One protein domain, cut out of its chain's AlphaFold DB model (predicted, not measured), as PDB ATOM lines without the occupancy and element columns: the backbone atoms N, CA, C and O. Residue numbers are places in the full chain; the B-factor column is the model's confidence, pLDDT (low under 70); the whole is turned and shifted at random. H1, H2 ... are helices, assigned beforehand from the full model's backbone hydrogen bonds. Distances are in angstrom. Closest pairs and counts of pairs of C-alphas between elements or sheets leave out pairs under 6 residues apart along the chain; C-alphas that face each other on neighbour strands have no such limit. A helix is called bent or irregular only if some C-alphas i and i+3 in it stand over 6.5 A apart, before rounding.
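This is residues 21 to 50 and 59 to 119 of the 121 residues of an uncharacterized protein of Stentor coeruleus (UniProt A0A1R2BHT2). The longest helix, H3, lies side by side with H2 as a two-helix arm at one end of an elongated domain, while H4 and H5 form a helical hairpin at the other end. H1 slants between these two pairs and packs on both H4 and H5 and on the last residues of H3; it makes a V with H2, and the short H6 sits by the corner of that V. The printed part has 91 residues with six named helices, H1 to H6 in order along the chain, and no named strand, and its class is all helix. It is only just compact, close to loose, with a radius of gyration of the C-alphas of 14.3 A, and it spans 43 by 24 by 19 A.

H3, residues 59 to 75, is 24.6 A long and runs from C-alpha 59 at (22.235, 35.978, -19.130) to C-alpha 75 at (1.249, 45.062, -28.316). H2, residues 38 to 48, measures 15.2 A. H1, residues 21 to 36, begins with C-alpha 21 at (-8.045, 31.507, -32.863) and measures 22.3 A. H4, residues 80 to 94, is 21.3 A long, and H5, residues 100 to 108, is 12.3 A. H6, residues 113 to 117, ends with C-alpha 117 at (10.036, 51.648, -27.106). H3 and H4 are irregular: C-alphas 60 and 63 are 7.7 A apart, and C-alphas 81 and 84 are 7.3 A apart.

H1 is the hub, touching H3, H4, H5 and H6. H3 touches H2 at a shallow tilt of 18 degrees, opposite ways; the closest C-alphas, of Leu 44 and His 64, are 5.0 A apart. With residues 71 to 75 alone H3 touches H1, closest at the C-alphas of Ala 33 and Tyr 72, 5.9 A apart; the tilt of 68 degrees is steep, only just short of about perpendicular. H1 and H2 meet only through their link. H1 touches H4 with residues 21 to 28 alone, at a steep tilt of 50 degrees, and the closest C-alphas, of Tyr 24 and Glu 90, are 6.6 A apart. H1 touches H5 with residues 28 to 35 alone, the C-alphas of Lys 32 and Val 107 coming closest at 5.1 A. The hairpin of H4 and H5 has a shallow tilt of 25 degrees, and its closest C-alphas, of Val 89 and Phe 102, are 5.4 A apart. H6 touches H3, closest at the C-alphas of Gln 74 and Ala 113, 6.3 A apart. H2 is apart from H4 and H5. Every O i to N i+4 pair is within hydrogen-bond range in H2, H5 and H6, against 11 of 12 in H1, 11 of 13 in H3 and 9 of 11 in H4.

The two C-alphas farthest apart, of Lys 50 and Asn 95, are 43.7 A apart. Residues 51 to 58 are not printed, and C-alphas 50 and 59 are 14.3 A apart across this cut. The links printed whole are tight. The model's mean pLDDT over the printed part is 90.9, and residue 50 is under 70.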
ATOM      1  N   GLU A  21      -7.776  30.116 -33.190       83.69
ATOM      2  CA  GLU A  21      -8.045  31.507 -32.863       83.69
ATOM      3  C   GLU A  21      -6.878  32.125 -32.084       83.69
ATOM      4  O   GLU A  21      -6.407  33.204 -32.441       83.69
ATOM      5  N   GLU A  22      -6.344  31.431 -31.076       84.88
ATOM      6  CA  GLU A  22      -5.152  31.887 -30.349       84.88
ATOM      7  C   GLU A  22      -3.933  31.989 -31.266       84.88
ATOM      8  O   GLU A  22      -3.226  32.995 -31.226       84.88
ATOM      9  N   VAL A  23      -3.721  31.012 -32.152       86.19
ATOM     10  CA  VAL A  23      -2.628  31.065 -33.134       86.19
ATOM     11  C   VAL A  23      -2.775  32.277 -34.059       86.19
ATOM     12  O   VAL A  23      -1.796  32.983 -34.306       86.19
ATOM     13  N   TYR A  24      -3.986  32.565 -34.544       89.12
ATOM     14  CA  TYR A  24      -4.232  33.738 -35.386       89.12
ATOM     15  C   TYR A  24      -4.018  35.047 -34.634       89.12
ATOM     16  O   TYR A  24      -3.385  35.954 -35.175       89.12
ATOM     17  N   ARG A  25      -4.466  35.149 -33.382       90.75
ATOM     18  CA  ARG A  25      -4.214  36.336 -32.554       90.75
ATOM     19  C   ARG A  25      -2.726  36.564 -32.351       90.75
ATOM     20  O   ARG A  25      -2.243  37.664 -32.607       90.75
ATOM     21  N   GLU A  26      -1.982  35.531 -31.961       90.81
ATOM     22  CA  GLU A  26      -0.535  35.641 -31.759       90.81
ATOM     23  C   GLU A  26       0.200  35.982 -33.067       90.81
ATOM     24  O   GLU A  26       1.133  36.786 -33.051       90.81
ATOM     25  N   LEU A  27      -0.262  35.486 -34.222       90.19
ATOM     26  CA  LEU A  27       0.251  35.896 -35.533       90.19
ATOM     27  C   LEU A  27       0.016  37.394 -35.801       90.19
ATOM     28  O   LEU A  27       0.949  38.107 -36.182       90.19
ATOM     29  N   ILE A  28      -1.209  37.884 -35.579       93.06
ATOM     30  CA  ILE A  28      -1.572  39.298 -35.769       93.06
ATOM     31  C   ILE A  28      -0.743  40.198 -34.837       93.06
ATOM     32  O   ILE A  28      -0.184  41.211 -35.270       93.06
ATOM     33  N   HIS A  29      -0.616  39.825 -33.560       93.25
ATOM     34  CA  HIS A  29       0.194  40.564 -32.589       93.25
ATOM     35  C   HIS A  29       1.678  40.557 -32.961       93.25
ATOM     36  O   HIS A  29       2.321  41.604 -32.893       93.25
ATOM     37  N   SER A  30       2.216  39.425 -33.419       91.88
ATOM     38  CA  SER A  30       3.612  39.304 -33.859       91.88
ATOM     39  C   SER A  30       3.921  40.209 -35.050       91.88
ATOM     40  O   SER A  30       4.934  40.912 -35.041       91.88
ATOM     41  N   ALA A  31       3.020  40.278 -36.036       91.56
ATOM     42  CA  ALA A  31       3.160  41.186 -37.172       91.56
ATOM     43  C   ALA A  31       3.232  42.654 -36.724       91.56
ATOM     44  O   ALA A  31       4.052  43.424 -37.221       91.56
ATOM     45  N   LYS A  32       2.419  43.045 -35.736       92.19
ATOM     46  CA  LYS A  32       2.465  44.395 -35.161       92.19
ATOM     47  C   LYS A  32       3.737  44.646 -34.355       92.19
ATOM     48  O   LYS A  32       4.338  45.716 -34.462       92.19
ATOM     49  N   ALA A  33       4.146  43.666 -33.555       91.62
ATOM     50  CA  ALA A  33       5.300  43.762 -32.676       91.62
ATOM     51  C   ALA A  33       6.605  43.951 -33.447       91.62
ATOM     52  O   ALA A  33       7.479  44.660 -32.964       91.62
ATOM     53  N   TYR A  34       6.715  43.407 -34.661       89.88
ATOM     54  CA  TYR A  34       7.857  43.661 -35.538       89.88
ATOM     55  C   TYR A  34       8.131  45.165 -35.735       89.88
ATOM     56  O   TYR A  34       9.276  45.601 -35.653       89.88
ATOM     57  N   PHE A  35       7.079  45.967 -35.930       90.31
ATOM     58  CA  PHE A  35       7.203  47.416 -36.113       90.31
ATOM     59  C   PHE A  35       7.306  48.169 -34.785       90.31
ATOM     60  O   PHE A  35       8.058  49.132 -34.672       90.31
ATOM     61  N   VAL A  36       6.546  47.742 -33.775       92.88
ATOM     62  CA  VAL A  36       6.459  48.450 -32.488       92.88
ATOM     63  C   VAL A  36       7.679  48.202 -31.599       92.88
ATOM     64  O   VAL A  36       8.137  49.108 -30.915       92.88
ATOM     65  N   CYS A  37       8.218  46.987 -31.621       92.75
ATOM     66  CA  CYS A  37       9.285  46.527 -30.733       92.75
ATOM     67  C   CYS A  37      10.655  46.477 -31.417       92.75
ATOM     68  O   CYS A  37      11.559  45.802 -30.923       92.75
ATOM     69  N   TYR A  38      10.819  47.184 -32.541       90.69
ATOM     70  CA  TYR A  38      12.045  47.159 -33.337       90.69
ATOM     71  C   TYR A  38      13.290  47.563 -32.529       90.69
ATOM     72  O   TYR A  38      14.289  46.852 -32.576       90.69
ATOM     73  N   GLY A  39      13.226  48.644 -31.739       89.81
ATOM     74  CA  GLY A  39      14.347  49.117 -30.910       89.81
ATOM     75  C   GLY A  39      14.861  48.057 -29.922       89.81
ATOM     76  O   GLY A  39      16.010  47.621 -30.039       89.81
ATOM     77  N   PRO A  40      14.011  47.542 -29.009       89.81
ATOM     78  CA  PRO A  40      14.383  46.457 -28.101       89.81
ATOM     79  C   PRO A  40      14.864  45.188 -28.811       89.81
ATOM     80  O   PRO A  40      15.812  44.549 -28.351       89.81
ATOM     81  N   ALA A  41      14.240  44.822 -29.934       90.75
ATOM     82  CA  ALA A  41      14.640  43.650 -30.709       90.75
ATOM     83  C   ALA A  41      16.032  43.827 -31.329       90.75
ATOM     84  O   ALA A  41      16.843  42.902 -31.295       90.75
ATOM     85  N   LEU A  42      16.334  45.023 -31.839       89.31
ATOM     86  CA  LEU A  42      17.642  45.365 -32.383       89.31
ATOM     87  C   LEU A  42      18.722  45.348 -31.296       89.31
ATOM     88  O   LEU A  42      19.789  44.786 -31.517       89.31
ATOM     89  N   ALA A  43      18.447  45.912 -30.121       88.62
ATOM     90  CA  ALA A  43      19.373  45.887 -28.989       88.62
ATOM     91  C   ALA A  43      19.668  44.452 -28.516       88.62
ATOM     92  O   ALA A  43      20.824  44.087 -28.304       88.62
ATOM     93  N   LEU A  44      18.643  43.592 -28.439       89.69
ATOM     94  CA  LEU A  44      18.828  42.172 -28.134       89.69
ATOM     95  C   LEU A  44      19.653  41.463 -29.216       89.69
ATOM     96  O   LEU A  44      20.535  40.670 -28.884       89.69
ATOM     97  N   SER A  45      19.366  41.736 -30.493       88.50
ATOM     98  CA  SER A  45      20.126  41.192 -31.621       88.50
ATOM     99  C   SER A  45      21.600  41.562 -31.498       88.50
ATOM    100  O   SER A  45      22.437  40.669 -31.465       88.50
ATOM    101  N   LYS A  46      21.905  42.852 -31.312       87.38
ATOM    102  CA  LYS A  46      23.270  43.364 -31.133       87.38
ATOM    103  C   LYS A  46      23.975  42.777 -29.919       87.38
ATOM    104  O   LYS A  46      25.142  42.432 -30.006       87.38
ATOM    105  N   CYS A  47      23.279  42.618 -28.795       86.31
ATOM    106  CA  CYS A  47      23.867  41.984 -27.615       86.31
ATOM    107  C   CYS A  47      24.266  40.526 -27.893       86.31
ATOM    108  O   CYS A  47      25.297  40.061 -27.423       86.31
ATOM    109  N   ARG A  48      23.474  39.808 -28.702       85.00
ATOM    110  CA  ARG A  48      23.749  38.421 -29.111       85.00
ATOM    111  C   ARG A  48      24.726  38.304 -30.279       85.00
ATOM    112  O   ARG A  48      25.184  37.192 -30.563       85.00
ATOM    113  N   GLU A  49      25.026  39.399 -30.975       84.25
ATOM    114  CA  GLU A  49      26.043  39.408 -32.019       84.25
ATOM    115  C   GLU A  49      27.384  39.040 -31.392       84.25
ATOM    116  O   GLU A  49      27.795  39.580 -30.370       84.25
ATOM    117  N   LYS A  50      28.064  38.064 -31.990       67.31
ATOM    118  CA  LYS A  50      29.337  37.564 -31.482       67.31
ATOM    119  C   LYS A  50      30.450  38.523 -31.895       67.31
ATOM    120  O   LYS A  50      30.819  38.498 -33.074       67.31
ATOM    121  N   GLU A  59      22.438  35.209 -20.356       86.00
ATOM    122  CA  GLU A  59      22.235  35.978 -19.130       86.00
ATOM    123  C   GLU A  59      22.675  37.439 -19.283       86.00
ATOM    124  O   GLU A  59      22.005  38.335 -18.768       86.00
ATOM    125  N   ASP A  60      23.726  37.697 -20.066       85.69
ATOM    126  CA  ASP A  60      24.258  39.046 -20.301       85.69
ATOM    127  C   ASP A  60      23.266  39.923 -21.085       85.69
ATOM    128  O   ASP A  60      23.250  41.145 -20.954       85.69
ATOM    129  N   CYS A  61      22.382  39.297 -21.869       87.81
ATOM    130  CA  CYS A  61      21.379  39.975 -22.691       87.81
ATOM    131  C   CYS A  61      19.961  39.921 -22.100       87.81
ATOM    132  O   CYS A  61      18.998  40.310 -22.775       87.81
ATOM    133  N   VAL A  62      19.794  39.439 -20.860       90.06
ATOM    134  CA  VAL A  62      18.466  39.188 -20.274       90.06
ATOM    135  C   VAL A  62      17.622  40.464 -20.169       90.06
ATOM    136  O   VAL A  62      16.417  40.430 -20.409       90.06
ATOM    137  N   GLY A  63      18.247  41.617 -19.901       89.75
ATOM    138  CA  GLY A  63      17.557  42.910 -19.826       89.75
ATOM    139  C   GLY A  63      16.918  43.328 -21.156       89.75
ATOM    140  O   GLY A  63      15.769  43.783 -21.188       89.75
ATOM    141  N   HIS A  64      17.619  43.103 -22.271       90.19
ATOM    142  CA  HIS A  64      17.076  43.341 -23.608       90.19
ATOM    143  C   HIS A  64      15.968  42.338 -23.944       90.19
ATOM    144  O   HIS A  64      14.924  42.729 -24.465       90.19
ATOM    145  N   ALA A  65      16.131  41.066 -23.566       90.38
ATOM    146  CA  ALA A  65      15.097  40.048 -23.751       90.38
ATOM    147  C   ALA A  65      13.806  40.381 -22.980       90.38
ATOM    148  O   ALA A  65      12.716  40.317 -23.551       90.38
ATOM    149  N   HIS A  66      13.917  40.823 -21.723       93.19
ATOM    150  CA  HIS A  66      12.776  41.316 -20.949       93.19
ATOM    151  C   HIS A  66      12.124  42.537 -21.599       93.19
ATOM    152  O   HIS A  66      10.903  42.650 -21.595       93.19
ATOM    153  N   SER A  67      12.908  43.435 -22.197       91.94
ATOM    154  CA  SER A  67      12.373  44.621 -22.873       91.94
ATOM    155  C   SER A  67      11.577  44.254 -24.130       91.94
ATOM    156  O   SER A  67      10.482  44.780 -24.331       91.94
ATOM    157  N   VAL A  68      12.062  43.294 -24.927       92.62
ATOM    158  CA  VAL A  68      11.311  42.726 -26.060       92.62
ATOM    159  C   VAL A  68      10.009  42.087 -25.580       92.62
ATOM    160  O   VAL A  68       8.943  42.389 -26.117       92.62
ATOM    161  N   PHE A  69      10.076  41.250 -24.541       93.94
ATOM    162  CA  PHE A  69       8.897  40.597 -23.974       93.94
ATOM    163  C   PHE A  69       7.873  41.616 -23.458       93.94
ATOM    164  O   PHE A  69       6.692  41.526 -23.783       93.94
ATOM    165  N   ASN A  70       8.320  42.626 -22.710       94.75
ATOM    166  CA  ASN A  70       7.457  43.681 -22.186       94.75
ATOM    167  C   ASN A  70       6.797  44.478 -23.311       94.75
ATOM    168  O   ASN A  70       5.597  44.745 -23.240       94.75
ATOM    169  N   CYS A  71       7.543  44.816 -24.365       93.62
ATOM    170  CA  CYS A  71       6.974  45.469 -25.537       93.62
ATOM    171  C   CYS A  71       5.905  44.592 -26.204       93.62
ATOM    172  O   CYS A  71       4.799  45.067 -26.470       93.62
ATOM    173  N   TYR A  72       6.178  43.296 -26.379       94.81
ATOM    174  CA  TYR A  72       5.209  42.347 -26.927       94.81
ATOM    175  C   TYR A  72       3.923  42.279 -26.091       94.81
ATOM    176  O   TYR A  72       2.826  42.382 -26.637       94.81
ATOM    177  N   GLN A  73       4.029  42.203 -24.759       95.06
ATOM    178  CA  GLN A  73       2.853  42.209 -23.878       95.06
ATOM    179  C   GLN A  73       2.027  43.499 -23.986       95.06
ATOM    180  O   GLN A  73       0.812  43.457 -23.803       95.06
ATOM    181  N   GLN A  74       2.648  44.643 -24.299       94.69
ATOM    182  CA  GLN A  74       1.896  45.867 -24.585       94.69
ATOM    183  C   GLN A  74       1.196  45.792 -25.943       94.69
ATOM    184  O   GLN A  74       0.047  46.199 -26.035       94.69
ATOM    185  N   VAL A  75       1.841  45.240 -26.975       93.75
ATOM    186  CA  VAL A  75       1.249  45.062 -28.316       93.75
ATOM    187  C   VAL A  75       0.036  44.127 -28.309       93.75
ATOM    188  O   VAL A  75      -0.903  44.325 -29.082       93.75
ATOM    189  N   ARG A  76       0.011  43.128 -27.417       94.12
ATOM    190  CA  ARG A  76      -1.161  42.252 -27.222       94.12
ATOM    191  C   ARG A  76      -2.398  43.016 -26.741       94.12
ATOM    192  O   ARG A  76      -3.521  42.562 -26.939       94.12
ATOM    193  N   LYS A  77      -2.220  44.196 -26.139       95.00
ATOM    194  CA  LYS A  77      -3.319  45.077 -25.730       95.00
ATOM    195  C   LYS A  77      -3.733  45.953 -26.905       95.00
ATOM    196  O   LYS A  77      -3.311  47.100 -27.015       95.00
ATOM    197  N   VAL A  78      -4.579  45.401 -27.772       95.06
ATOM    198  CA  VAL A  78      -5.081  46.104 -28.960       95.06
ATOM    199  C   VAL A  78      -5.768  47.416 -28.545       95.06
ATOM    200  O   VAL A  78      -6.770  47.376 -27.821       95.06
ATOM    201  N   PRO A  79      -5.264  48.585 -28.993       93.81
ATOM    202  CA  PRO A  79      -5.877  49.870 -28.688       93.81
ATOM    203  C   PRO A  79      -7.293  49.938 -29.246       93.81
ATOM    204  O   PRO A  79      -7.539  49.444 -30.344       93.81
ATOM    205  N   GLU A  80      -8.199  50.621 -28.548       95.12
ATOM    206  CA  GLU A  80      -9.605  50.762 -28.956       95.12
ATOM    207  C   GLU A  80      -9.752  51.233 -30.412       95.12
ATOM    208  O   GLU A  80     -10.497  50.646 -31.190       95.12
ATOM    209  N   LYS A  81      -8.931  52.206 -30.828       94.88
ATOM    210  CA  LYS A  81      -8.901  52.734 -32.203       94.88
ATOM    211  C   LYS A  81      -8.521  51.701 -33.273       94.88
ATOM    212  O   LYS A  81      -8.835  51.904 -34.439       94.88
ATOM    213  N   CYS A  82      -7.827  50.628 -32.898       95.56
ATOM    214  CA  CYS A  82      -7.379  49.572 -33.806       95.56
ATOM    215  C   CYS A  82      -8.226  48.295 -33.707       95.56
ATOM    216  O   CYS A  82      -7.994  47.375 -34.491       95.56
ATOM    217  N   GLN A  83      -9.192  48.224 -32.779       95.75
ATOM    218  CA  GLN A  83     -10.015  47.029 -32.546       95.75
ATOM    219  C   GLN A  83     -10.790  46.608 -33.795       95.75
ATOM    220  O   GLN A  83     -10.769  45.440 -34.164       95.75
ATOM    221  N   GLU A  84     -11.406  47.558 -34.502       96.31
ATOM    222  CA  GLU A  84     -12.184  47.247 -35.706       96.31
ATOM    223  C   GLU A  84     -11.323  46.568 -36.783       96.31
ATOM    224  O   GLU A  84     -11.711  45.553 -37.364       96.31
ATOM    225  N   VAL A  85     -10.131  47.114 -37.042       95.50
ATOM    226  CA  VAL A  85      -9.218  46.570 -38.056       95.50
ATOM    227  C   VAL A  85      -8.644  45.230 -37.595       95.50
ATOM    228  O   VAL A  85      -8.565  44.301 -38.394       95.50
ATOM    229  N   PHE A  86      -8.319  45.090 -36.307       96.25
ATOM    230  CA  PHE A  86      -7.893  43.818 -35.723       96.25
ATOM    231  C   PHE A  86      -8.938  42.715 -35.941       96.25
ATOM    232  O   PHE A  86      -8.611  41.661 -36.483       96.25
ATOM    233  N   SER A  87     -10.204  42.981 -35.607       95.75
ATOM    234  CA  SER A  87     -11.294  42.020 -35.798       95.75
ATOM    235  C   SER A  87     -11.512  41.669 -37.271       95.75
ATOM    236  O   SER A  87     -11.830  40.524 -37.584       95.75
ATOM    237  N   LYS A  88     -11.308  42.609 -38.207       95.38
ATOM    238  CA  LYS A  88     -11.352  42.312 -39.653       95.38
ATOM    239  C   LYS A  88     -10.260  41.327 -40.068       95.38
ATOM    240  O   LYS A  88     -10.541  40.413 -40.842       95.38
ATOM    241  N   VAL A  89      -9.042  41.482 -39.545       94.12
ATOM    242  CA  VAL A  89      -7.944  40.537 -39.807       94.12
ATOM    243  C   VAL A  89      -8.256  39.166 -39.216       94.12
ATOM    244  O   VAL A  89      -8.154  38.171 -39.928       94.12
ATOM    245  N   GLU A  90      -8.673  39.114 -37.949       93.38
ATOM    246  CA  GLU A  90      -9.024  37.870 -37.256       93.38
ATOM    247  C   GLU A  90     -10.121  37.112 -38.011       93.38
ATOM    248  O   GLU A  90      -9.928  35.959 -38.395       93.38
ATOM    249  N   ASN A  91     -11.224  37.789 -38.339       94.06
ATOM    250  CA  ASN A  91     -12.319  37.198 -39.104       94.06
ATOM    251  C   ASN A  91     -11.870  36.722 -40.489       94.06
ATOM    252  O   ASN A  91     -12.326  35.685 -40.964       94.06
ATOM    253  N   CYS A  92     -10.985  37.461 -41.157       93.06
ATOM    254  CA  CYS A  92     -10.468  37.048 -42.454       93.06
ATOM    255  C   CYS A  92      -9.615  35.769 -42.355       93.06
ATOM    256  O   CYS A  92      -9.787  34.865 -43.176       93.06
ATOM    257  N   LEU A  93      -8.733  35.673 -41.351       89.50
ATOM    258  CA  LEU A  93      -7.878  34.499 -41.139       89.50
ATOM    259  C   LEU A  93      -8.709  33.261 -40.797       89.50
ATOM    260  O   LEU A  93      -8.497  32.204 -41.392       89.50
ATOM    261  N   THR A  94      -9.706  33.414 -39.922       88.88
ATOM    262  CA  THR A  94     -10.642  32.340 -39.558       88.88
ATOM    263  C   THR A  94     -11.435  31.829 -40.761       88.88
ATOM    264  O   THR A  94     -11.693  30.634 -40.869       88.88
ATOM    265  N   ASN A  95     -11.774  32.705 -41.710       90.31
ATOM    266  CA  ASN A  95     -12.494  32.338 -42.932       90.31
ATOM    267  C   ASN A  95     -11.575  31.919 -44.098       90.31
ATOM    268  O   ASN A  95     -12.049  31.796 -45.227       90.31
ATOM    269  N   HIS A  96     -10.274  31.712 -43.860       83.44
ATOM    270  CA  HIS A  96      -9.287  31.343 -44.885       83.44
ATOM    271  C   HIS A  96      -9.233  32.312 -46.089       83.44
ATOM    272  O   HIS A  96      -8.996  31.908 -47.229       83.44
ATOM    273  N   GLY A  97      -9.462  33.605 -45.840       85.69
ATOM    274  CA  GLY A  97      -9.447  34.651 -46.862       85.69
ATOM    275  C   GLY A  97      -8.048  35.177 -47.207       85.69
ATOM    276  O   GLY A  97      -7.034  34.798 -46.621       85.69
ATOM    277  N   LYS A  98      -7.991  36.118 -48.159       88.31
ATOM    278  CA  LYS A  98      -6.787  36.916 -48.443       88.31
ATOM    279  C   LYS A  98      -6.775  38.145 -47.534       88.31
ATOM    280  O   LYS A  98      -7.488  39.107 -47.793       88.31
ATOM    281  N   CYS A  99      -5.969  38.105 -46.476       90.38
ATOM    282  CA  CYS A  99      -6.017  39.096 -45.390       90.38
ATOM    283  C   CYS A  99      -4.909  40.152 -45.449       90.38
ATOM    284  O   CYS A  99      -4.717  40.885 -44.483       90.38
ATOM    285  N   GLU A 100      -4.158  40.212 -46.551       91.12
ATOM    286  CA  GLU A 100      -2.973  41.066 -46.680       91.12
ATOM    287  C   GLU A 100      -3.299  42.550 -46.463       91.12
ATOM    288  O   GLU A 100      -2.595  43.222 -45.711       91.12
ATOM    289  N   ASP A 101      -4.383  43.048 -47.059       91.00
ATOM    290  CA  ASP A 101      -4.759  44.462 -46.948       91.00
ATOM    291  C   ASP A 101      -5.211  44.819 -45.528       91.00
ATOM    292  O   ASP A 101      -4.716  45.784 -44.948       91.00
ATOM    293  N   PHE A 102      -6.043  43.980 -44.900       90.81
ATOM    294  CA  PHE A 102      -6.434  44.181 -43.502       90.81
ATOM    295  C   PHE A 102      -5.228  44.119 -42.560       90.81
ATOM    296  O   PHE A 102      -5.141  44.890 -41.603       90.81
ATOM    297  N   MET A 103      -4.271  43.225 -42.835       92.19
ATOM    298  CA  MET A 103      -3.040  43.134 -42.055       92.19
ATOM    299  C   MET A 103      -2.205  44.408 -42.213       92.19
ATOM    300  O   MET A 103      -1.735  44.943 -41.209       92.19
ATOM    301  N   LYS A 104      -2.061  44.936 -43.439       92.94
ATOM    302  CA  LYS A 104      -1.381  46.216 -43.714       92.94
ATOM    303  C   LYS A 104      -2.027  47.374 -42.955       92.94
ATOM    304  O   LYS A 104      -1.312  48.181 -42.360       92.94
ATOM    305  N   ASP A 105      -3.352  47.438 -42.936       92.38
ATOM    306  CA  ASP A 105      -4.081  48.474 -42.204       92.38
ATOM    307  C   ASP A 105      -3.850  48.355 -40.692       92.38
ATOM    308  O   ASP A 105      -3.552  49.345 -40.016       92.38
ATOM    309  N   TYR A 106      -3.889  47.135 -40.151       94.31
ATOM    310  CA  TYR A 106      -3.657  46.899 -38.728       94.31
ATOM    311  C   TYR A 106      -2.223  47.255 -38.297       94.31
ATOM    312  O   TYR A 106      -2.011  47.954 -37.295       94.31
ATOM    313  N   VAL A 107      -1.207  46.844 -39.065       92.69
ATOM    314  CA  VAL A 107       0.190  47.182 -38.740       92.69
ATOM    315  C   VAL A 107       0.474  48.680 -38.857       92.69
ATOM    316  O   VAL A 107       1.338  49.175 -38.136       92.69
ATOM    317  N   ARG A 108      -0.302  49.427 -39.654       93.38
ATOM    318  CA  ARG A 108      -0.225  50.896 -39.746       93.38
ATOM    319  C   ARG A 108      -0.988  51.637 -38.646       93.38
ATOM    320  O   ARG A 108      -0.605  52.754 -38.318       93.38
ATOM    321  N   CYS A 109      -2.018  51.038 -38.050       94.50
ATOM    322  CA  CYS A 109      -2.802  51.679 -36.987       94.50
ATOM    323  C   CYS A 109      -1.933  52.018 -35.760       94.50
ATOM    324  O   CYS A 109      -1.367  51.121 -35.151       94.50
ATOM    325  N   GLU A 110      -1.773  53.286 -35.383       94.25
ATOM    326  CA  GLU A 110      -0.796  53.696 -34.356       94.25
ATOM    327  C   GLU A 110      -0.988  52.962 -33.011       94.25
ATOM    328  O   GLU A 110      -2.090  52.898 -32.467       94.25
ATOM    329  N   HIS A 111       0.105  52.424 -32.454       94.56
ATOM    330  CA  HIS A 111       0.099  51.751 -31.155       94.56
ATOM    331  C   HIS A 111       0.823  52.612 -30.106       94.56
ATOM    332  O   HIS A 111       1.979  52.968 -30.338       94.56
ATOM    333  N   PRO A 112       0.234  52.895 -28.927       93.62
ATOM    334  CA  PRO A 112       0.852  53.754 -27.908       93.62
ATOM    335  C   PRO A 112       2.246  53.295 -27.467       93.62
ATOM    336  O   PRO A 112       3.122  54.115 -27.210       93.62
ATOM    337  N   ALA A 113       2.469  51.978 -27.428       91.81
ATOM    338  CA  ALA A 113       3.765  51.400 -27.072       91.81
ATOM    339  C   ALA A 113       4.903  51.787 -28.034       91.81
ATOM    340  O   ALA A 113       6.051  51.770 -27.611       91.81
ATOM    341  N   TYR A 114       4.610  52.185 -29.279       91.12
ATOM    342  CA  TYR A 114       5.642  52.626 -30.221       91.12
ATOM    343  C   TYR A 114       6.478  53.760 -29.619       91.12
ATOM    344  O   TYR A 114       7.689  53.631 -29.503       91.12
ATOM    345  N   LYS A 115       5.824  54.792 -29.075       89.31
ATOM    346  CA  LYS A 115       6.499  55.949 -28.457       89.31
ATOM    347  C   LYS A 115       7.317  55.591 -27.216       89.31
ATOM    348  O   LYS A 115       8.245  56.306 -26.869       89.31
ATOM    349  N   VAL A 116       6.953  54.510 -26.528       89.31
ATOM    350  CA  VAL A 116       7.643  54.052 -25.313       89.31
ATOM    351  C   VAL A 116       8.934  53.312 -25.658       89.31
ATOM    352  O   VAL A 116       9.915  53.423 -24.929       89.31
ATOM    353  N   PHE A 117       8.934  52.548 -26.753       88.81
ATOM    354  CA  PHE A 117      10.036  51.648 -27.106       88.81
ATOM    355  C   PHE A 117      10.870  52.115 -28.306       88.81
ATOM    356  O   PHE A 117      11.921  51.535 -28.559       88.81
ATOM    357  N   GLU A 118      10.454  53.164 -29.017       84.00
ATOM    358  CA  GLU A 118      11.199  53.744 -30.144       84.00
ATOM    359  C   GLU A 118      12.590  54.244 -29.727       84.00
ATOM    360  O   GLU A 118      13.560  54.039 -30.451       84.00
ATOM    361  N   SER A 119      12.714  54.829 -28.531       79.69
ATOM    362  CA  SER A 119      13.979  55.361 -28.008       79.69
ATOM    363  C   SER A 119      14.872  54.316 -27.329       79.69
ATOM    364  O   SER A 119      15.850  54.678 -26.677       79.69
TER     365      SER A 119